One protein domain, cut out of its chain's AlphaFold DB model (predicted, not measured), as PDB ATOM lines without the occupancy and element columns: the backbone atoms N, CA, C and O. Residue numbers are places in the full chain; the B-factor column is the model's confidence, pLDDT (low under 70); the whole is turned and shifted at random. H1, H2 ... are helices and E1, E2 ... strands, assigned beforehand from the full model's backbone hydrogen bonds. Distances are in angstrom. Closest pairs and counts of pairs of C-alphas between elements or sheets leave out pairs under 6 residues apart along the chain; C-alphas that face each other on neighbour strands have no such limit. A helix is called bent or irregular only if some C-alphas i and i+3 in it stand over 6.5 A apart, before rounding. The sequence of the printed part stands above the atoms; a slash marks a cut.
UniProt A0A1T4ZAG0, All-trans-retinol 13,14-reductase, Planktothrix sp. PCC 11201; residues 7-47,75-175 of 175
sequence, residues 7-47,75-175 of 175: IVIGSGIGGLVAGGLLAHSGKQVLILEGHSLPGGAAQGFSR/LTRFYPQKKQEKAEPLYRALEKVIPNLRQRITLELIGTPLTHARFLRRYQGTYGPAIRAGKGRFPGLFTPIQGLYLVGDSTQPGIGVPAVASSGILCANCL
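Overview. This is residues 7 to 47 and 75 to 175 of the 175 residues of the protein "All-trans-retinol 13,14-reductase" of Planktothrix sp. PCC 11201 (UniProt A0A1T4ZAG0). The model is a loose, elongated arrangement with a small body at one end and a long helix at the other. In the body, H1 packs on the two short parallel strands E1 and E2, and H5 packs on H1; at the far end H2 has the very short H3 by its last residues, and H4 lies between the two ends, touching no helix. The printed part has 142 residues, with five named helices and three named strands in the order E1, H1, E2, E3, H2, H3, H4, H5; the sheet has the order E1, E2 and is parallel. The class is mostly helix, though under half of the residues are in named elements. The radius of gyration of the C-alphas is 19.1 A, and the spans are 57 by 36 by 33 A.

Along the chain. E1 is residues 7 to 9, beginning at C-alpha 7 (-51.979, -38.665, -7.276). H1 is residues 13 to 24, 16.0 A long, and E2 is residues 29 to 32. E3 is residues 44 to 47, 10.2 A long. After the cut, H2 is residues 75 to 95, 28.8 A long, beginning at C-alpha 75 (-12.619, -35.687, -0.855). It is irregular, with C-alphas 77 and 80 7.5 A apart, and has a kink of 33 degrees near residue 89. H3 is residues 101 to 104, and H4 is residues 113 to 120, 10.1 A long. H5 is residues 161 to 173, 18.6 A long, ending at C-alpha 173 (-58.189, -34.524, 5.827).

Arrangement. E1, H1 and E2 form a strand-helix-strand unit, two parallel neighbour strands with a helix between them along the chain, and its crossover is right-handed. E1 and E2 run at 23 degrees, with N 8 and O 30 within hydrogen-bond range at 2.8 A. The closest C-alphas of H1 and E2 are those of Gly 19 and Val 29, 6.2 A apart. H1 and H5 touch, the closest C-alphas being those of Gly 14 and Gly 168 at 4.2 A; they run the same way at a steep tilt of 36 degrees, only just past shallow. H2 touches H3 with residues 91 to 95 alone, the closest C-alphas being those of Glu 95 and Leu 101 at 5.7 A. H4 is apart from H2 and H5, and E3 pairs with no named strand. Every O i to N i+4 pair is within hydrogen-bond range in H1, H4 and H5, against 13 of 17 in H2; H3 is too short for such a pair.

Size, cuts and confidence. The two C-alphas farthest apart, those of Asn 100 and Gln 146, are 59.0 A apart. Residues 48 to 74 are not printed, and C-alphas 47 and 75 are 26.5 A apart across this cut. The links E2 to E3 and H4 to H5 are long, the second with 40 residues, 121 to 160. Residues 95 to 100, of which 95 belongs to H2, stand free. The mean pLDDT of the printed part is 89.2, and residues 75 to 78 are under 70.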
ATOM      1  N   ILE A   7     -53.293 -38.081  -6.993       96.19
ATOM      2  CA  ILE A   7     -51.979 -38.665  -7.276       96.19
ATOM      3  C   ILE A   7     -51.059 -38.364  -6.097       96.19
ATOM      4  O   ILE A   7     -50.840 -37.206  -5.746       96.19
ATOM      5  N   VAL A   8     -50.492 -39.408  -5.502       96.38
ATOM      6  CA  VAL A   8     -49.477 -39.305  -4.455       96.38
ATOM      7  C   VAL A   8     -48.114 -39.587  -5.071       96.38
ATOM      8  O   VAL A   8     -47.870 -40.668  -5.600       96.38
ATOM      9  N   ILE A   9     -47.204 -38.620  -4.983       95.44
ATOM     10  CA  ILE A   9     -45.821 -38.776  -5.443       95.44
ATOM     11  C   ILE A   9     -44.942 -39.097  -4.230       95.44
ATOM     12  O   ILE A   9     -44.726 -38.254  -3.362       95.44
ATOM     13  N   GLY A  10     -44.426 -40.323  -4.190       93.31
ATOM     14  CA  GLY A  10     -43.642 -40.891  -3.097       93.31
ATOM     15  C   GLY A  10     -44.471 -41.813  -2.200       93.31
ATOM     16  O   GLY A  10     -45.464 -41.409  -1.604       93.31
ATOM     17  N   SER A  11     -44.009 -43.049  -2.035       94.44
ATOM     18  CA  SER A  11     -44.618 -44.085  -1.187       94.44
ATOM     19  C   SER A  11     -43.879 -44.256   0.149       94.44
ATOM     20  O   SER A  11     -43.773 -45.345   0.715       94.44
ATOM     21  N   GLY A  12     -43.355 -43.152   0.688       93.44
ATOM     22  CA  GLY A  12     -42.958 -43.096   2.095       93.44
ATOM     23  C   GLY A  12     -44.177 -43.193   3.017       93.44
ATOM     24  O   GLY A  12     -45.311 -43.052   2.565       93.44
ATOM     25  N   ILE A  13     -43.949 -43.365   4.323       95.12
ATOM     26  CA  ILE A  13     -45.023 -43.497   5.330       95.12
ATOM     27  C   ILE A  13     -46.112 -42.426   5.157       95.12
ATOM     28  O   ILE A  13     -47.289 -42.757   5.121       95.12
ATOM     29  N   GLY A  14     -45.736 -41.154   4.990       96.00
ATOM     30  CA  GLY A  14     -46.705 -40.064   4.852       96.00
ATOM     31  C   GLY A  14     -47.562 -40.179   3.588       96.00
ATOM     32  O   GLY A  14     -48.775 -40.007   3.656       96.00
ATOM     33  N   GLY A  15     -46.952 -40.536   2.452       96.69
ATOM     34  CA  GLY A  15     -47.667 -40.738   1.191       96.69
ATOM     35  C   GLY A  15     -48.580 -41.964   1.219       96.69
ATOM     36  O   GLY A  15     -49.728 -41.882   0.792       96.69
ATOM     37  N   LEU A  16     -48.114 -43.078   1.792       97.38
ATOM     38  CA  LEU A  16     -48.927 -44.288   1.966       97.38
ATOM     39  C   LEU A  16     -50.114 -44.052   2.903       97.38
ATOM     40  O   LEU A  16     -51.212 -44.515   2.616       97.38
ATOM     41  N   VAL A  17     -49.916 -43.306   3.992       97.94
ATOM     42  CA  VAL A  17     -51.003 -42.930   4.905       97.94
ATOM     43  C   VAL A  17     -52.009 -42.022   4.201       97.94
ATOM     44  O   VAL A  17     -53.203 -42.302   4.252       97.94
ATOM     45  N   ALA A  18     -51.547 -40.981   3.500       97.56
ATOM     46  CA  ALA A  18     -52.436 -40.083   2.765       97.56
ATOM     47  C   ALA A  18     -53.243 -40.841   1.697       97.56
ATOM     48  O   ALA A  18     -54.470 -40.774   1.679       97.56
ATOM     49  N   GLY A  19     -52.567 -41.622   0.849       97.50
ATOM     50  CA  GLY A  19     -53.213 -42.412  -0.198       97.50
ATOM     51  C   GLY A  19     -54.165 -43.472   0.355       97.50
ATOM     52  O   GLY A  19     -55.263 -43.633  -0.170       97.50
ATOM     53  N   GLY A  20     -53.788 -44.147   1.445       97.94
ATOM     54  CA  GLY A  20     -54.630 -45.142   2.107       97.94
ATOM     55  C   GLY A  20     -55.912 -44.548   2.692       97.94
ATOM     56  O   GLY A  20     -56.977 -45.137   2.538       97.94
ATOM     57  N   LEU A  21     -55.843 -43.362   3.305       98.25
ATOM     58  CA  LEU A  21     -57.018 -42.669   3.849       98.25
ATOM     59  C   LEU A  21     -57.945 -42.128   2.759       98.25
ATOM     60  O   LEU A  21     -59.167 -42.233   2.880       98.25
ATOM     61  N   LEU A  22     -57.381 -41.594   1.676       97.44
ATOM     62  CA  LEU A  22     -58.161 -41.179   0.511       97.44
ATOM     63  C   LEU A  22     -58.866 -42.384  -0.131       97.44
ATOM     64  O   LEU A  22     -60.069 -42.319  -0.382       97.44
ATOM     65  N   ALA A  23     -58.158 -43.503  -0.309       97.69
ATOM     66  CA  ALA A  23     -58.735 -44.743  -0.824       97.69
ATOM     67  C   ALA A  23     -59.818 -45.311   0.104       97.69
ATOM     68  O   ALA A  23     -60.884 -45.712  -0.359       97.69
ATOM     69  N   HIS A  24     -59.590 -45.282   1.421       97.75
ATOM     70  CA  HIS A  24     -60.594 -45.662   2.418       97.75
ATOM     71  C   HIS A  24     -61.856 -44.790   2.336       97.75
ATOM     72  O   HIS A  24     -62.957 -45.272   2.577       97.75
ATOM     73  N   SER A  25     -61.703 -43.528   1.930       96.94
ATOM     74  CA  SER A  25     -62.804 -42.586   1.704       96.94
ATOM     75  C   SER A  25     -63.465 -42.732   0.323       96.94
ATOM     76  O   SER A  25     -64.246 -41.871  -0.074       96.94
ATOM     77  N   GLY A  26     -63.149 -43.789  -0.433       96.69
ATOM     78  CA  GLY A  26     -63.753 -44.099  -1.734       96.69
ATOM     79  C   GLY A  26     -63.106 -43.420  -2.947       96.69
ATOM     80  O   GLY A  26     -63.616 -43.577  -4.054       96.69
ATOM     81  N   LYS A  27     -61.994 -42.693  -2.772       96.44
ATOM     82  CA  LYS A  27     -61.275 -42.032  -3.876       96.44
ATOM     83  C   LYS A  27     -60.367 -43.014  -4.625       96.44
ATOM     84  O   LYS A  27     -59.676 -43.828  -4.012       96.44
ATOM     85  N   GLN A  28     -60.292 -42.901  -5.948       96.31
ATOM     86  CA  GLN A  28     -59.299 -43.602  -6.763       96.31
ATOM     87  C   GLN A  28     -57.965 -42.857  -6.716       96.31
ATOM     88  O   GLN A  28     -57.846 -41.744  -7.227       96.31
ATOM     89  N   VAL A  29     -56.946 -43.476  -6.121       97.00
ATOM     90  CA  VAL A  29     -55.641 -42.840  -5.901       97.00
ATOM     91  C   VAL A  29     -54.536 -43.602  -6.618       97.00
ATOM     92  O   VAL A  29     -54.418 -44.818  -6.478       97.00
ATOM     93  N   LEU A  30     -53.683 -42.873  -7.337       96.81
ATOM     94  CA  LEU A  30     -52.450 -43.401  -7.916       96.81
ATOM     95  C   LEU A  30     -51.259 -43.023  -7.032       96.81
ATOM     96  O   LEU A  30     -51.014 -41.841  -6.804       96.81
ATOM     97  N   ILE A  31     -50.487 -44.009  -6.573       96.81
ATOM     98  CA  ILE A  31     -49.232 -43.770  -5.844       96.81
ATOM     99  C   ILE A  31     -48.053 -44.057  -6.772       96.81
ATOM    100  O   ILE A  31     -47.940 -45.148  -7.326       96.81
ATOM    101  N   LEU A  32     -47.165 -43.078  -6.923       96.00
ATOM    102  CA  LEU A  32     -45.968 -43.162  -7.753       96.00
ATOM    103  C   LEU A  32     -44.729 -43.211  -6.864       96.00
ATOM    104  O   LEU A  32     -44.426 -42.247  -6.166       96.00
ATOM    105  N   GLU A  33     -43.991 -44.316  -6.906       93.75
ATOM    106  CA  GLU A  33     -42.726 -44.466  -6.189       93.75
ATOM    107  C   GLU A  33     -41.551 -44.385  -7.161       93.75
ATOM    108  O   GLU A  33     -41.558 -45.000  -8.226       93.75
ATOM    109  N   GLY A  34     -40.528 -43.617  -6.792       90.50
ATOM    110  CA  GLY A  34     -39.299 -43.547  -7.566       90.50
ATOM    111  C   GLY A  34     -38.396 -44.754  -7.325       90.50
ATOM    112  O   GLY A  34     -37.674 -45.157  -8.238       90.50
ATOM    113  N   HIS A  35     -38.377 -45.285  -6.102       86.50
ATOM    114  CA  HIS A  35     -37.587 -46.426  -5.653       86.50
ATOM    115  C   HIS A  35     -38.167 -47.775  -6.113       86.50
ATOM    116  O   HIS A  35     -39.289 -47.871  -6.595       86.50
ATOM    117  N   SER A  36     -37.386 -48.846  -5.969       86.94
ATOM    118  CA  SER A  36     -37.835 -50.207  -6.289       86.94
ATOM    119  C   SER A  36     -38.780 -50.803  -5.241       86.94
ATOM    120  O   SER A  36     -39.345 -51.865  -5.472       86.94
ATOM    121  N   LEU A  37     -38.895 -50.169  -4.071       89.06
ATOM    122  CA  LEU A  37     -39.677 -50.637  -2.931       89.06
ATOM    123  C   LEU A  37     -40.330 -49.440  -2.227       89.06
ATOM    124  O   LEU A  37     -39.707 -48.376  -2.161       89.06
ATOM    125  N   PRO A  38     -41.544 -49.609  -1.676       91.88
ATOM    126  CA  PRO A  38     -42.176 -48.590  -0.856       91.88
ATOM    127  C   PRO A  38     -41.577 -48.522   0.555       91.88
ATOM    128  O   PRO A  38     -40.843 -49.411   0.989       91.88
ATOM    129  N   GLY A  39     -41.924 -47.465   1.294       89.31
ATOM    130  CA  GLY A  39     -41.557 -47.273   2.703       89.31
ATOM    131  C   GLY A  39     -40.635 -46.078   2.961       89.31
ATOM    132  O   GLY A  39     -40.551 -45.593   4.092       89.31
ATOM    133  N   GLY A  40     -39.989 -45.531   1.928       88.50
ATOM    134  CA  GLY A  40     -39.079 -44.392   2.065       88.50
ATOM    135  C   GLY A  40     -37.945 -44.689   3.051       88.50
ATOM    136  O   GLY A  40     -37.276 -45.709   2.944       88.50
ATOM    137  N   ALA A  41     -37.743 -43.825   4.049       86.81
ATOM    138  CA  ALA A  41     -36.725 -44.043   5.085       86.81
ATOM    139  C   ALA A  41     -36.998 -45.250   6.002       86.81
ATOM    140  O   ALA A  41     -36.124 -45.622   6.771       86.81
ATOM    141  N   ALA A  42     -38.190 -45.849   5.959       87.00
ATOM    142  CA  ALA A  42     -38.523 -47.044   6.734       87.00
ATOM    143  C   ALA A  42     -38.317 -48.349   5.946       87.00
ATOM    144  O   ALA A  42     -38.782 -49.403   6.364       87.00
ATOM    145  N   GLN A  43     -37.659 -48.293   4.786       86.69
ATOM    146  CA  GLN A  43     -37.392 -49.484   3.985       86.69
ATOM    147  C   GLN A  43     -36.344 -50.383   4.666       86.69
ATOM    148  O   GLN A  43     -35.438 -49.880   5.323       86.69
ATOM    149  N   GLY A  44     -36.409 -51.696   4.459       85.50
ATOM    150  CA  GLY A  44     -35.329 -52.622   4.805       85.50
ATOM    151  C   GLY A  44     -34.392 -52.904   3.623       85.50
ATOM    152  O   GLY A  44     -34.741 -52.685   2.456       85.50
ATOM    153  N   PHE A  45     -33.198 -53.421   3.904       85.50
ATOM    154  CA  PHE A  45     -32.308 -54.006   2.902       85.50
ATOM    155  C   PHE A  45     -31.581 -55.235   3.450       85.50
ATOM    156  O   PHE A  45     -31.244 -55.305   4.628       85.50
ATOM    157  N   SER A  46     -31.295 -56.198   2.573       88.31
ATOM    158  CA  SER A  46     -30.528 -57.392   2.934       88.31
ATOM    159  C   SER A  46     -29.093 -57.315   2.414       88.31
ATOM    160  O   SER A  46     -28.849 -56.891   1.280       88.31
ATOM    161  N   ARG A  47     -28.120 -57.743   3.221       85.31
ATOM    162  CA  ARG A  47     -26.699 -57.792   2.850       85.31
ATOM    163  C   ARG A  47     -26.020 -58.968   3.544       85.31
ATOM    164  O   ARG A  47     -26.083 -59.076   4.759       85.31
ATOM    165  N   LEU A  75     -12.054 -34.795  -1.863       51.38
ATOM    166  CA  LEU A  75     -12.619 -35.687  -0.855       51.38
ATOM    167  C   LEU A  75     -13.029 -37.043  -1.430       51.38
ATOM    168  O   LEU A  75     -12.973 -38.002  -0.679       51.38
ATOM    169  N   THR A  76     -13.369 -37.184  -2.716       53.00
ATOM    170  CA  THR A  76     -13.754 -38.492  -3.290       53.00
ATOM    171  C   THR A  76     -12.651 -39.545  -3.137       53.00
ATOM    172  O   THR A  76     -12.948 -40.698  -2.826       53.00
ATOM    173  N   ARG A  77     -11.374 -39.153  -3.281       57.84
ATOM    174  CA  ARG A  77     -10.229 -40.075  -3.169       57.84
ATOM    175  C   ARG A  77      -9.951 -40.503  -1.725       57.84
ATOM    176  O   ARG A  77      -9.567 -41.644  -1.497       57.84
ATOM    177  N   PHE A  78     -10.206 -39.619  -0.760       69.06
ATOM    178  CA  PHE A  78     -10.022 -39.880   0.676       69.06
ATOM    179  C   PHE A  78     -11.321 -40.256   1.402       69.06
ATOM    180  O   PHE A  78     -11.314 -40.527   2.598       69.06
ATOM    181  N   TYR A  79     -12.457 -40.276   0.705       75.12
ATOM    182  CA  TYR A  79     -13.770 -40.511   1.299       75.12
ATOM    183  C   TYR A  79     -13.860 -41.864   2.025       75.12
ATOM    184  O   TYR A  79     -14.367 -41.871   3.147       75.12
ATOM    185  N   PRO A  80     -13.327 -42.984   1.490       79.19
ATOM    186  CA  PRO A  80     -13.283 -44.248   2.228       79.19
ATOM    187  C   PRO A  80     -12.512 -44.149   3.551       79.19
ATOM    188  O   PRO A  80     -12.995 -44.626   4.574       79.19
ATOM    189  N   GLN A  81     -11.363 -43.471   3.554       82.38
ATOM    190  CA  GLN A  81     -10.561 -43.262   4.760       82.38
ATOM    191  C   GLN A  81     -11.307 -42.384   5.771       82.38
ATOM    192  O   GLN A  81     -11.442 -42.747   6.935       82.38
ATOM    193  N   LYS A  82     -11.901 -41.281   5.312       82.25
ATOM    194  CA  LYS A  82     -12.669 -40.364   6.160       82.25
ATOM    195  C   LYS A  82     -13.889 -41.033   6.798       82.25
ATOM    196  O   LYS A  82     -14.268 -40.682   7.912       82.25
ATOM    197  N   LYS A  83     -14.520 -41.993   6.109       83.00
ATOM    198  CA  LYS A  83     -15.594 -42.819   6.684       83.00
ATOM    199  C   LYS A  83     -15.099 -43.625   7.877       83.00
ATOM    200  O   LYS A  83     -15.751 -43.602   8.915       83.00
ATOM    201  N   GLN A  84     -13.956 -44.290   7.719       85.12
ATOM    202  CA  GLN A  84     -13.335 -45.079   8.779       85.12
ATOM    203  C   GLN A  84     -12.926 -44.192   9.963       85.12
ATOM    204  O   GLN A  84     -13.343 -44.431  11.092       85.12
ATOM    205  N   GLU A  85     -12.237 -43.079   9.697       85.69
ATOM    206  CA  GLU A  85     -11.837 -42.105  10.722       85.69
ATOM    207  C   GLU A  85     -13.030 -41.557  11.520       85.69
ATOM    208  O   GLU A  85     -12.939 -41.367  12.731       85.69
ATOM    209  N   LYS A  86     -14.171 -41.308  10.861       84.50
ATOM    210  CA  LYS A  86     -15.385 -40.814  11.525       84.50
ATOM    211  C   LYS A  86     -16.168 -41.895  12.271       84.50
ATOM    212  O   LYS A  86     -16.922 -41.541  13.174       84.50
ATOM    213  N   ALA A  87     -15.999 -43.171  11.930       84.94
ATOM    214  CA  ALA A  87     -16.592 -44.289  12.665       84.94
ATOM    215  C   ALA A  87     -15.780 -44.663  13.917       84.94
ATOM    216  O   ALA A  87     -16.341 -45.172  14.885       84.94
ATOM    217  N   GLU A  88     -14.482 -44.355  13.938       88.94
ATOM    218  CA  GLU A  88     -13.558 -44.710  15.020       88.94
ATOM    219  C   GLU A  88     -14.038 -44.335  16.441       88.94
ATOM    220  O   GLU A  88     -13.934 -45.177  17.340       88.94
ATOM    221  N   PRO A  89     -14.634 -43.151  16.701       88.38
ATOM    222  CA  PRO A  89     -15.153 -42.837  18.033       88.38
ATOM    223  C   PRO A  89     -16.302 -43.754  18.481       88.38
ATOM    224  O   PRO A  89     -16.421 -44.020  19.677       88.38
ATOM    225  N   LEU A  90     -17.125 -44.261  17.549       85.88
ATOM    226  CA  LEU A  90     -18.194 -45.219  17.858       85.88
ATOM    227  C   LEU A  90     -17.604 -46.554  18.310       85.88
ATOM    228  O   LEU A  90     -18.029 -47.093  19.329       85.88
ATOM    229  N   TYR A  91     -16.581 -47.048  17.610       86.88
ATOM    230  CA  TYR A  91     -15.885 -48.272  18.004       86.88
ATOM    231  C   TYR A  91     -15.251 -48.147  19.383       86.88
ATOM    232  O   TYR A  91     -15.472 -49.005  20.233       86.88
ATOM    233  N   ARG A  92     -14.544 -47.041  19.646       91.06
ATOM    234  CA  ARG A  92     -13.951 -46.779  20.967       91.06
ATOM    235  C   ARG A  92     -14.996 -46.705  22.076       91.06
ATOM    236  O   ARG A  92     -14.717 -47.116  23.197       91.06
ATOM    237  N   ALA A  93     -16.177 -46.150  21.798       90.31
ATOM    238  CA  ALA A  93     -17.264 -46.096  22.769       90.31
ATOM    239  C   ALA A  93     -17.835 -47.494  23.048       90.31
ATOM    240  O   ALA A  93     -17.991 -47.866  24.209       90.31
ATOM    241  N   LEU A  94     -18.093 -48.277  22.000       87.94
ATOM    242  CA  LEU A  94     -18.649 -49.621  22.127       87.94
ATOM    243  C   LEU A  94     -17.663 -50.604  22.771       87.94
ATOM    244  O   LEU A  94     -18.086 -51.436  23.565       87.94
ATOM    245  N   GLU A  95     -16.359 -50.492  22.509       93.88
ATOM    246  CA  GLU A  95     -15.336 -51.362  23.109       93.88
ATOM    247  C   GLU A  95     -15.214 -51.223  24.629       93.88
ATOM    248  O   GLU A  95     -14.793 -52.170  25.291       93.88
ATOM    249  N   LYS A  96     -15.638 -50.087  25.201       94.56
ATOM    250  CA  LYS A  96     -15.744 -49.931  26.663       94.56
ATOM    251  C   LYS A  96     -16.781 -50.875  27.273       94.56
ATOM    252  O   LYS A  96     -16.674 -51.204  28.449       94.56
ATOM    253  N   VAL A  97     -17.787 -51.271  26.492       95.94
ATOM    254  CA  VAL A  97     -18.893 -52.140  26.919       95.94
ATOM    255  C   VAL A  97     -18.707 -53.566  26.398       95.94
ATOM    256  O   VAL A  97     -19.032 -54.524  27.092       95.94
ATOM    257  N   ILE A  98     -18.164 -53.717  25.189       92.62
ATOM    258  CA  ILE A  98     -17.963 -54.996  24.505       92.62
ATOM    259  C   ILE A  98     -16.468 -55.162  24.193       92.62
ATOM    260  O   ILE A  98     -16.008 -54.753  23.122       92.62
ATOM    261  N   PRO A  99     -15.685 -55.782  25.096       94.06
ATOM    262  CA  PRO A  99     -14.265 -56.015  24.864       94.06
ATOM    263  C   PRO A  99     -14.011 -56.855  23.608       94.06
ATOM    264  O   PRO A  99     -14.713 -57.840  23.329       94.06
ATOM    265  N   ASN A 100     -12.962 -56.489  22.867       93.44
ATOM    266  CA  ASN A 100     -12.570 -57.106  21.596       93.44
ATOM    267  C   ASN A 100     -13.655 -57.024  20.507       93.44
ATOM    268  O   ASN A 100     -13.716 -57.901  19.646       93.44
ATOM    269  N   LEU A 101     -14.515 -55.992  20.528       92.50
ATOM    270  CA  LEU A 101     -15.612 -55.807  19.567       92.50
ATOM    271  C   LEU A 101     -15.164 -56.028  18.121       92.50
ATOM    272  O   LEU A 101     -15.809 -56.786  17.406       92.50
ATOM    273  N   ARG A 102     -14.048 -55.416  17.705       89.06
ATOM    274  CA  ARG A 102     -13.567 -55.491  16.316       89.06
ATOM    275  C   ARG A 102     -13.283 -56.917  15.839       89.06
ATOM    276  O   ARG A 102     -13.536 -57.221  14.683       89.06
ATOM    277  N   GLN A 103     -12.830 -57.802  16.728       94.62
ATOM    278  CA  GLN A 103     -12.590 -59.216  16.406       94.62
ATOM    279  C   GLN A 103     -13.894 -60.017  16.265       94.62
ATOM    280  O   GLN A 103     -13.887 -61.124  15.737       94.62
ATOM    281  N   ARG A 104     -15.015 -59.467  16.746       90.88
ATOM    282  CA  ARG A 104     -16.347 -60.083  16.715       90.88
ATOM    283  C   ARG A 104     -17.211 -59.566  15.560       90.88
ATOM    284  O   ARG A 104     -18.330 -60.042  15.392       90.88
ATOM    285  N   ILE A 105     -16.739 -58.583  14.786       90.00
ATOM    286  CA  ILE A 105     -17.505 -58.003  13.676       90.00
ATOM    287  C   ILE A 105     -17.555 -59.002  12.518       90.00
ATOM    288  O   ILE A 105     -16.542 -59.298  11.895       90.00
ATOM    289  N   THR A 106     -18.755 -59.487  12.200       89.94
ATOM    290  CA  THR A 106     -18.999 -60.342  11.024       89.94
ATOM    291  C   THR A 106     -19.252 -59.526   9.754       89.94
ATOM    292  O   THR A 106     -18.885 -59.947   8.662       89.94
ATOM    293  N   LEU A 107     -19.868 -58.350   9.887       85.50
ATOM    294  CA  LEU A 107     -20.184 -57.448   8.783       85.50
ATOM    295  C   LEU A 107     -20.083 -55.998   9.258       85.50
ATOM    296  O   LEU A 107     -20.741 -55.608  10.220       85.50
ATOM    297  N   GLU A 108     -19.289 -55.196   8.551       86.81
ATOM    298  CA  GLU A 108     -19.177 -53.753   8.760       86.81
ATOM    299  C   GLU A 108     -19.816 -52.990   7.593       86.81
ATOM    300  O   GLU A 108     -19.440 -53.164   6.431       86.81
ATOM    301  N   LEU A 109     -20.757 -52.096   7.907       84.62
ATOM    302  CA  LEU A 109     -21.348 -51.159   6.954       84.62
ATOM    303  C   LEU A 109     -21.336 -49.748   7.543       84.62
ATOM    304  O   LEU A 109     -22.146 -49.409   8.400       84.62
ATOM    305  N   ILE A 110     -20.444 -48.891   7.046       84.25
ATOM    306  CA  ILE A 110     -20.385 -47.490   7.479       84.25
ATOM    307  C   ILE A 110     -21.271 -46.640   6.565       84.25
ATOM    308  O   ILE A 110     -20.997 -46.509   5.367       84.25
ATOM    309  N   GLY A 111     -22.323 -46.041   7.120       80.94
ATOM    310  CA  GLY A 111     -23.195 -45.084   6.435       80.94
ATOM    311  C   GLY A 111     -22.734 -43.634   6.610       80.94
ATOM    312  O   GLY A 111     -22.149 -43.266   7.622       80.94
ATOM    313  N   THR A 112     -23.001 -42.780   5.621       82.19
ATOM    314  CA  THR A 112     -22.824 -41.316   5.721       82.19
ATOM    315  C   THR A 112     -24.045 -40.598   5.139       82.19
ATOM    316  O   THR A 112     -24.833 -41.242   4.445       82.19
ATOM    317  N   PRO A 113     -24.158 -39.259   5.239       82.12
ATOM    318  CA  PRO A 113     -25.200 -38.516   4.524       82.12
ATOM    319  C   PRO A 113     -25.240 -38.817   3.017       82.12
ATOM    320  O   PRO A 113     -26.302 -39.076   2.475       82.12
ATOM    321  N   LEU A 114     -24.088 -38.941   2.344       82.81
ATOM    322  CA  LEU A 114     -24.052 -39.394   0.940       82.81
ATOM    323  C   LEU A 114     -24.620 -40.809   0.718       82.81
ATOM    324  O   LEU A 114     -25.189 -41.088  -0.334       82.81
ATOM    325  N   THR A 115     -24.494 -41.700   1.707       83.56
ATOM    326  CA  THR A 115     -25.146 -43.016   1.664       83.56
ATOM    327  C   THR A 115     -26.663 -42.840   1.717       83.56
ATOM    328  O   THR A 115     -27.340 -43.368   0.843       83.56
ATOM    329  N   HIS A 116     -27.200 -42.023   2.631       83.50
ATOM    330  CA  HIS A 116     -28.635 -41.699   2.642       83.50
ATOM    331  C   HIS A 116     -29.101 -41.005   1.363       83.50
ATOM    332  O   HIS A 116     -30.155 -41.350   0.843       83.50
ATOM    333  N   ALA A 117     -28.324 -40.067   0.821       83.88
ATOM    334  CA  ALA A 117     -28.664 -39.392  -0.426       83.88
ATOM    335  C   ALA A 117     -28.829 -40.398  -1.570       83.88
ATOM    336  O   ALA A 117     -29.800 -40.334  -2.315       83.88
ATOM    337  N   ARG A 118     -27.914 -41.371  -1.664       83.88
ATOM    338  CA  ARG A 118     -27.960 -42.423  -2.683       83.88
ATOM    339  C   ARG A 118     -29.098 -43.419  -2.455       83.88
ATOM    340  O   ARG A 118     -29.803 -43.739  -3.401       83.88
ATOM    341  N   PHE A 119     -29.249 -43.927  -1.233       82.88
ATOM    342  CA  PHE A 119     -30.216 -44.986  -0.924       82.88
ATOM    343  C   PHE A 119     -31.654 -44.475  -0.854       82.88
ATOM    344  O   PHE A 119     -32.556 -45.122  -1.361       82.88
ATOM    345  N   LEU A 120     -31.867 -43.305  -0.257       82.75
ATOM    346  CA  LEU A 120     -33.201 -42.773   0.022       82.75
ATOM    347  C   LEU A 120     -33.591 -41.626  -0.927       82.75
ATOM    348  O   LEU A 120     -34.639 -41.012  -0.747       82.75
ATOM    349  N   ARG A 121     -32.731 -41.293  -1.907       86.00
ATOM    350  CA  ARG A 121     -32.878 -40.147  -2.833       86.00
ATOM    351  C   ARG A 121     -33.136 -38.825  -2.118       86.00
ATOM    352  O   ARG A 121     -33.927 -37.988  -2.545       86.00
ATOM    353  N   ARG A 122     -32.457 -38.643  -0.990       83.75
ATOM    354  CA  ARG A 122     -32.635 -37.485  -0.116       83.75
ATOM    355  C   ARG A 122     -31.708 -36.369  -0.537       83.75
ATOM    356  O   ARG A 122     -30.509 -36.594  -0.721       83.75
ATOM    357  N   TYR A 123     -32.247 -35.157  -0.622       84.62
ATOM    358  CA  TYR A 123     -31.441 -33.969  -0.864       84.62
ATOM    359  C   TYR A 123     -30.329 -33.891   0.185       84.62
ATOM    360  O   TYR A 123     -30.601 -33.860   1.380       84.62
ATOM    361  N   GLN A 124     -29.072 -33.970  -0.261       83.12
ATOM    362  CA  GLN A 124     -27.878 -33.970   0.596       83.12
ATOM    363  C   GLN A 124     -27.873 -35.015   1.740       83.12
ATOM    364  O   GLN A 124     -27.064 -34.921   2.662       83.12
ATOM    365  N   GLY A 125     -28.732 -36.037   1.681       83.31
ATOM    366  CA  GLY A 125     -28.842 -37.059   2.724       83.31
ATOM    367  C   GLY A 125     -29.546 -36.608   4.003       83.31
ATOM    368  O   GLY A 125     -29.324 -37.224   5.048       83.31
ATOM    369  N   THR A 126     -30.348 -35.539   3.954       83.50
ATOM    370  CA  THR A 126     -31.009 -34.986   5.142       83.50
ATOM    371  C   THR A 126     -32.191 -35.834   5.629       83.50
ATOM    372  O   THR A 126     -32.861 -36.541   4.864       83.50
ATOM    373  N   TYR A 127     -32.481 -35.712   6.928       80.81
ATOM    374  CA  TYR A 127     -33.755 -36.092   7.541       80.81
ATOM    375  C   TYR A 127     -34.533 -34.824   7.876       80.81
ATOM    376  O   TYR A 127     -34.165 -34.086   8.789       80.81
ATOM    377  N   GLY A 128     -35.560 -34.536   7.080       85.50
ATOM    378  CA  GLY A 128     -36.274 -33.270   7.117       85.50
ATOM    379  C   GLY A 128     -35.410 -32.062   6.699       85.50
ATOM    380  O   GLY A 128     -34.344 -32.217   6.091       85.50
ATOM    381  N   PRO A 129     -35.857 -30.837   7.026       82.88
ATOM    382  CA  PRO A 129     -35.295 -29.581   6.526       82.88
ATOM    383  C   PRO A 129     -34.078 -29.065   7.321       82.88
ATOM    384  O   PRO A 129     -33.643 -27.941   7.093       82.88
ATOM    385  N   ALA A 130     -33.533 -29.847   8.264       80.06
ATOM    386  CA  ALA A 130     -32.382 -29.472   9.104       80.06
ATOM    387  C   ALA A 130     -32.533 -28.118   9.843       80.06
ATOM    388  O   ALA A 130     -31.561 -27.391  10.065       80.06
ATOM    389  N   ILE A 131     -33.760 -27.775  10.247       81.94
ATOM    390  CA  ILE A 131     -34.065 -26.543  10.984       81.94
ATOM    391  C   ILE A 131     -33.575 -26.679  12.432       81.94
ATOM    392  O   ILE A 131     -33.891 -27.651  13.116       81.94
ATOM    393  N   ARG A 132     -32.817 -25.689  12.924       81.44
ATOM    394  CA  ARG A 132     -32.375 -25.649  14.329       81.44
ATOM    395  C   ARG A 132     -33.575 -25.533  15.271       81.44
ATOM    396  O   ARG A 132     -34.484 -24.738  15.025       81.44
ATOM    397  N   ALA A 133     -33.534 -26.270  16.382       78.44
ATOM    398  CA  ALA A 133     -34.568 -26.216  17.411       78.44
ATOM    399  C   ALA A 133     -34.828 -24.766  17.862       78.44
ATOM    400  O   ALA A 133     -33.894 -24.002  18.112       78.44
ATOM    401  N   GLY A 134     -36.104 -24.373  17.900       83.56
ATOM    402  CA  GLY A 134     -36.536 -23.027  18.290       83.56
ATOM    403  C   GLY A 134     -36.246 -21.908  17.278       83.56
ATOM    404  O   GLY A 134     -36.527 -20.750  17.575       83.56
ATOM    405  N   LYS A 135     -35.689 -22.206  16.094       87.06
ATOM    406  CA  LYS A 135     -35.326 -21.194  15.079       87.06
ATOM    407  C   LYS A 135     -36.193 -21.217  13.819       87.06
ATOM    408  O   LYS A 135     -35.946 -20.430  12.913       87.06
ATOM    409  N   GLY A 136     -37.198 -22.085  13.745       85.12
ATOM    410  CA  GLY A 136     -38.096 -22.149  12.597       85.12
ATOM    411  C   GLY A 136     -39.217 -23.163  12.773       85.12
ATOM    412  O   GLY A 136     -39.317 -23.827  13.806       85.12
ATOM    413  N   ARG A 137     -40.062 -23.266  11.748       87.31
ATOM    414  CA  ARG A 137     -41.155 -24.238  11.647       87.31
ATOM    415  C   ARG A 137     -40.980 -25.057  10.378       87.31
ATOM    416  O   ARG A 137     -40.386 -24.575   9.415       87.31
ATOM    417  N   PHE A 138     -41.498 -26.278  10.384       88.94
ATOM    418  CA  PHE A 138     -41.531 -27.080   9.172       88.94
ATOM    419  C   PHE A 138     -42.441 -26.408   8.130       88.94
ATOM    420  O   PHE A 138     -43.417 -25.753   8.506       88.94
ATOM    421  N   PRO A 139     -42.136 -26.557   6.829       90.81
ATOM    422  CA  PRO A 139     -43.051 -26.177   5.763       90.81
ATOM    423  C   PRO A 139     -44.448 -26.766   5.983       90.81
ATOM    424  O   PRO A 139     -44.589 -27.915   6.414       90.81
ATOM    425  N   GLY A 140     -45.476 -25.970   5.694       91.31
ATOM    426  CA  GLY A 140     -46.861 -26.429   5.728       91.31
ATOM    427  C   GLY A 140     -47.179 -27.405   4.594       91.31
ATOM    428  O   GLY A 140     -46.369 -27.637   3.699       91.31
ATOM    429  N   LEU A 141     -48.390 -27.954   4.636       93.19
ATOM    430  CA  LEU A 141     -48.882 -28.910   3.642       93.19
ATOM    431  C   LEU A 141     -49.267 -28.264   2.298       93.19
ATOM    432  O   LEU A 141     -49.282 -28.942   1.281       93.19
ATOM    433  N   PHE A 142     -49.585 -26.968   2.275       94.25
ATOM    434  CA  PHE A 142     -50.065 -26.287   1.072       94.25
ATOM    435  C   PHE A 142     -48.916 -25.728   0.233       94.25
ATOM    436  O   PHE A 142     -47.946 -25.186   0.768       94.25
ATOM    437  N   THR A 143     -49.069 -25.795  -1.088       93.75
ATOM    438  CA  THR A 143     -48.203 -25.096  -2.044       93.75
ATOM    439  C   THR A 143     -48.976 -23.979  -2.753       93.75
ATOM    440  O   THR A 143     -50.206 -23.973  -2.721       93.75
ATOM    441  N   PRO A 144     -48.292 -23.038  -3.431       95.56
ATOM    442  CA  PRO A 144     -48.960 -22.068  -4.302       95.56
ATOM    443  C   PRO A 144     -49.694 -22.691  -5.503       95.56
ATOM    444  O   PRO A 144     -50.465 -22.003  -6.164       95.56
ATOM    445  N   ILE A 145     -49.439 -23.967  -5.813       93.81
ATOM    446  CA  ILE A 145     -50.083 -24.680  -6.916       93.81
ATOM    447  C   ILE A 145     -51.339 -25.359  -6.367       93.81
ATOM    448  O   ILE A 145     -51.265 -26.245  -5.515       93.81
ATOM    449  N   GLN A 146     -52.504 -24.949  -6.867       89.62
ATOM    450  CA  GLN A 146     -53.778 -25.550  -6.480       89.62
ATOM    451  C   GLN A 146     -53.784 -27.050  -6.801       89.62
ATOM    452  O   GLN A 146     -53.372 -27.462  -7.883       89.62
ATOM    453  N   GLY A 147     -54.242 -27.868  -5.852       89.19
ATOM    454  CA  GLY A 147     -54.244 -29.325  -6.006       89.19
ATOM    455  C   GLY A 147     -52.905 -30.001  -5.682       89.19
ATOM    456  O   GLY A 147     -52.857 -31.228  -5.648       89.19
ATOM    457  N   LEU A 148     -51.831 -29.243  -5.411       94.12
ATOM    458  CA  LEU A 148     -50.533 -29.791  -5.017       94.12
ATOM    459  C   LEU A 148     -50.268 -29.574  -3.524       94.12
ATOM    460  O   LEU A 148     -50.149 -28.442  -3.043       94.12
ATOM    461  N   TYR A 149     -50.101 -30.691  -2.822       95.06
ATOM    462  CA  TYR A 149     -49.917 -30.762  -1.377       95.06
ATOM    463  C   TYR A 149     -48.603 -31.466  -1.038       95.06
ATOM    464  O   TYR A 149     -48.121 -32.317  -1.789       95.06
ATOM    465  N   LEU A 150     -48.017 -31.111   0.101       94.81
ATOM    466  CA  LEU A 150     -46.773 -31.675   0.605       94.81
ATOM    467  C   LEU A 150     -47.058 -32.596   1.791       94.81
ATOM    468  O   LEU A 150     -47.838 -32.264   2.682       94.81
ATOM    469  N   VAL A 151     -46.365 -33.733   1.820       95.19
ATOM    470  CA  VAL A 151     -46.450 -34.722   2.893       95.19
ATOM    471  C   VAL A 151     -45.071 -35.312   3.186       95.19
ATOM    472  O   VAL A 151     -44.227 -35.426   2.295       95.19
ATOM    473  N   GLY A 152     -44.836 -35.715   4.433       93.19
ATOM    474  CA  GLY A 152     -43.626 -36.419   4.847       93.19
ATOM    475  C   GLY A 152     -42.796 -35.665   5.882       93.19
ATOM    476  O   GLY A 152     -43.226 -34.670   6.458       93.19
ATOM    477  N   ASP A 153     -41.573 -36.133   6.116       91.44
ATOM    478  CA  ASP A 153     -40.715 -35.634   7.200       91.44
ATOM    479  C   ASP A 153     -40.093 -34.253   6.941       91.44
ATOM    480  O   ASP A 153     -39.536 -33.634   7.845       91.44
ATOM    481  N   SER A 154     -40.202 -33.759   5.708       91.12
ATOM    482  CA  SER A 154     -39.849 -32.386   5.333       91.12
ATOM    483  C   SER A 154     -41.005 -31.399   5.503       91.12
ATOM    484  O   SER A 154     -40.854 -30.227   5.170       91.12
ATOM    485  N   THR A 155     -42.146 -31.854   6.017       92.25
ATOM    486  CA  THR A 155     -43.362 -31.055   6.203       92.25
ATOM    487  C   THR A 155     -43.852 -31.164   7.639       92.25
ATOM    488  O   THR A 155     -43.448 -32.063   8.377       92.25
ATOM    489  N   GLN A 156     -44.709 -30.237   8.058       90.94
ATOM    490  CA  GLN A 156     -45.369 -30.289   9.360       90.94
ATOM    491  C   GLN A 156     -46.085 -31.652   9.536       90.94
ATOM    492  O   GLN A 156     -46.748 -32.106   8.600       90.94
ATOM    493  N   PRO A 157     -45.989 -32.321  10.705       91.00
ATOM    494  CA  PRO A 157     -45.381 -31.882  11.966       91.00
ATOM    495  C   PRO A 157     -43.873 -32.145  12.111       91.00
ATOM    496  O   PRO A 157     -43.274 -31.643  13.060       91.00
ATOM    497  N   GLY A 158     -43.251 -32.873  11.182       89.88
ATOM    498  CA  GLY A 158     -41.799 -33.003  11.092       89.88
ATOM    499  C   GLY A 158     -41.287 -34.440  11.045       89.88
ATOM    500  O   GLY A 158     -41.901 -35.322  10.448       89.88
ATOM    501  N   ILE A 159     -40.114 -34.657  11.643       89.56
ATOM    502  CA  ILE A 159     -39.345 -35.904  11.531       89.56
ATOM    503  C   ILE A 159     -39.813 -37.004  12.496       89.56
ATOM    504  O   ILE A 159     -40.272 -36.730  13.601       89.56
ATOM    505  N   GLY A 160     -39.610 -38.261  12.094       87.94
ATOM    506  CA  GLY A 160     -39.935 -39.454  12.884       87.94
ATOM    507  C   GLY A 160     -41.239 -40.124  12.452       87.94
ATOM    508  O   GLY A 160     -42.142 -39.474  11.938       87.94
ATOM    509  N   VAL A 161     -41.341 -41.440  12.655       90.88
ATOM    510  CA  VAL A 161     -42.463 -42.258  12.149       90.88
ATOM    511  C   VAL A 161     -43.842 -41.694  12.535       90.88
ATOM    512  O   VAL A 161     -44.653 -41.499  11.626       90.88
ATOM    513  N   PRO A 162     -44.119 -41.333  13.809       93.94
ATOM    514  CA  PRO A 162     -45.423 -40.777  14.178       93.94
ATOM    515  C   PRO A 162     -45.710 -39.424  13.524       93.94
ATOM    516  O   PRO A 162     -46.832 -39.168  13.088       93.94
ATOM    517  N   ALA A 163     -44.696 -38.560  13.421       93.31
ATOM    518  CA  ALA A 163     -44.832 -37.244  12.810       93.31
ATOM    519  C   ALA A 163     -45.108 -37.355  11.302       93.31
ATOM    520  O   ALA A 163     -46.011 -36.705  10.781       93.31
ATOM    521  N   VAL A 164     -44.400 -38.248  10.614       94.44
ATOM    522  CA  VAL A 164     -44.576 -38.508   9.181       94.44
ATOM    523  C   VAL A 164     -45.946 -39.110   8.876       94.44
ATOM    524  O   VAL A 164     -46.589 -38.699   7.914       94.44
ATOM    525  N   ALA A 165     -46.419 -40.048   9.699       96.50
ATOM    526  CA  ALA A 165     -47.773 -40.583   9.570       96.50
ATOM    527  C   ALA A 165     -48.826 -39.485   9.796       96.50
ATOM    528  O   ALA A 165     -49.756 -39.344   9.005       96.50
ATOM    529  N   SER A 166     -48.630 -38.648  10.819       96.62
ATOM    530  CA  SER A 166     -49.512 -37.514  11.113       96.62
ATOM    531  C   SER A 166     -49.564 -36.505   9.964       96.62
ATOM    532  O   SER A 166     -50.638 -36.012   9.642       96.62
ATOM    533  N   SER A 167     -48.437 -36.236   9.299       96.69
ATOM    534  CA  SER A 167     -48.396 -35.418   8.076       96.69
ATOM    535  C   SER A 167     -49.328 -35.978   6.989       96.69
ATOM    536  O   SER A 167     -50.093 -35.227   6.384       96.69
ATOM    537  N   GLY A 168     -49.335 -37.303   6.790       97.31
ATOM    538  CA  GLY A 168     -50.238 -37.975   5.847       97.31
ATOM    539  C   GLY A 168     -51.713 -37.857   6.220       97.31
ATOM    540  O   GLY A 168     -52.537 -37.567   5.355       97.31
ATOM    541  N   ILE A 169     -52.035 -38.006   7.508       97.44
ATOM    542  CA  ILE A 169     -53.396 -37.814   8.035       97.44
ATOM    543  C   ILE A 169     -53.876 -36.382   7.780       97.44
ATOM    544  O   ILE A 169     -54.980 -36.177   7.284       97.44
ATOM    545  N   LEU A 170     -53.040 -35.390   8.096       96.25
ATOM    546  CA  LEU A 170     -53.367 -33.979   7.892       96.25
ATOM    547  C   LEU A 170     -53.616 -33.672   6.414       96.25
ATOM    548  O   LEU A 170     -54.584 -32.992   6.099       96.25
ATOM    549  N   CYS A 171     -52.776 -34.200   5.522       95.75
ATOM    550  CA  CYS A 171     -52.943 -34.035   4.081       95.75
ATOM    551  C   CYS A 171     -54.271 -34.634   3.592       95.75
ATOM    552  O   CYS A 171     -55.043 -33.942   2.936       95.75
ATOM    553  N   ALA A 172     -54.576 -35.881   3.967       96.19
ATOM    554  CA  ALA A 172     -55.813 -36.546   3.558       96.19
ATOM    555  C   ALA A 172     -57.073 -35.827   4.062       96.19
ATOM    556  O   ALA A 172     -58.045 -35.735   3.328       96.19
ATOM    557  N   ASN A 173     -57.050 -35.267   5.274       94.94
ATOM    558  CA  ASN A 173     -58.189 -34.524   5.827       94.94
ATOM    559  C   ASN A 173     -58.434 -33.161   5.155       94.94
ATOM    560  O   ASN A 173     -59.468 -32.542   5.394       94.94
ATOM    561  N   CYS A 174     -57.493 -32.664   4.349       90.31
ATOM    562  CA  CYS A 174     -57.655 -31.433   3.572       90.31
ATOM    563  C   CYS A 174     -58.205 -31.670   2.152       90.31
ATOM    564  O   CYS A 174     -58.347 -30.696   1.408       90.31
ATOM    565  N   LEU A 175     -58.470 -32.928   1.774       89.62
ATOM    566  CA  LEU A 175     -58.816 -33.389   0.423       89.62
ATOM    567  C   LEU A 175     -60.124 -34.182   0.422       89.62
ATOM    568  O   LEU A 175     -60.913 -34.075  -0.540       89.62
TER     569      LEU A 175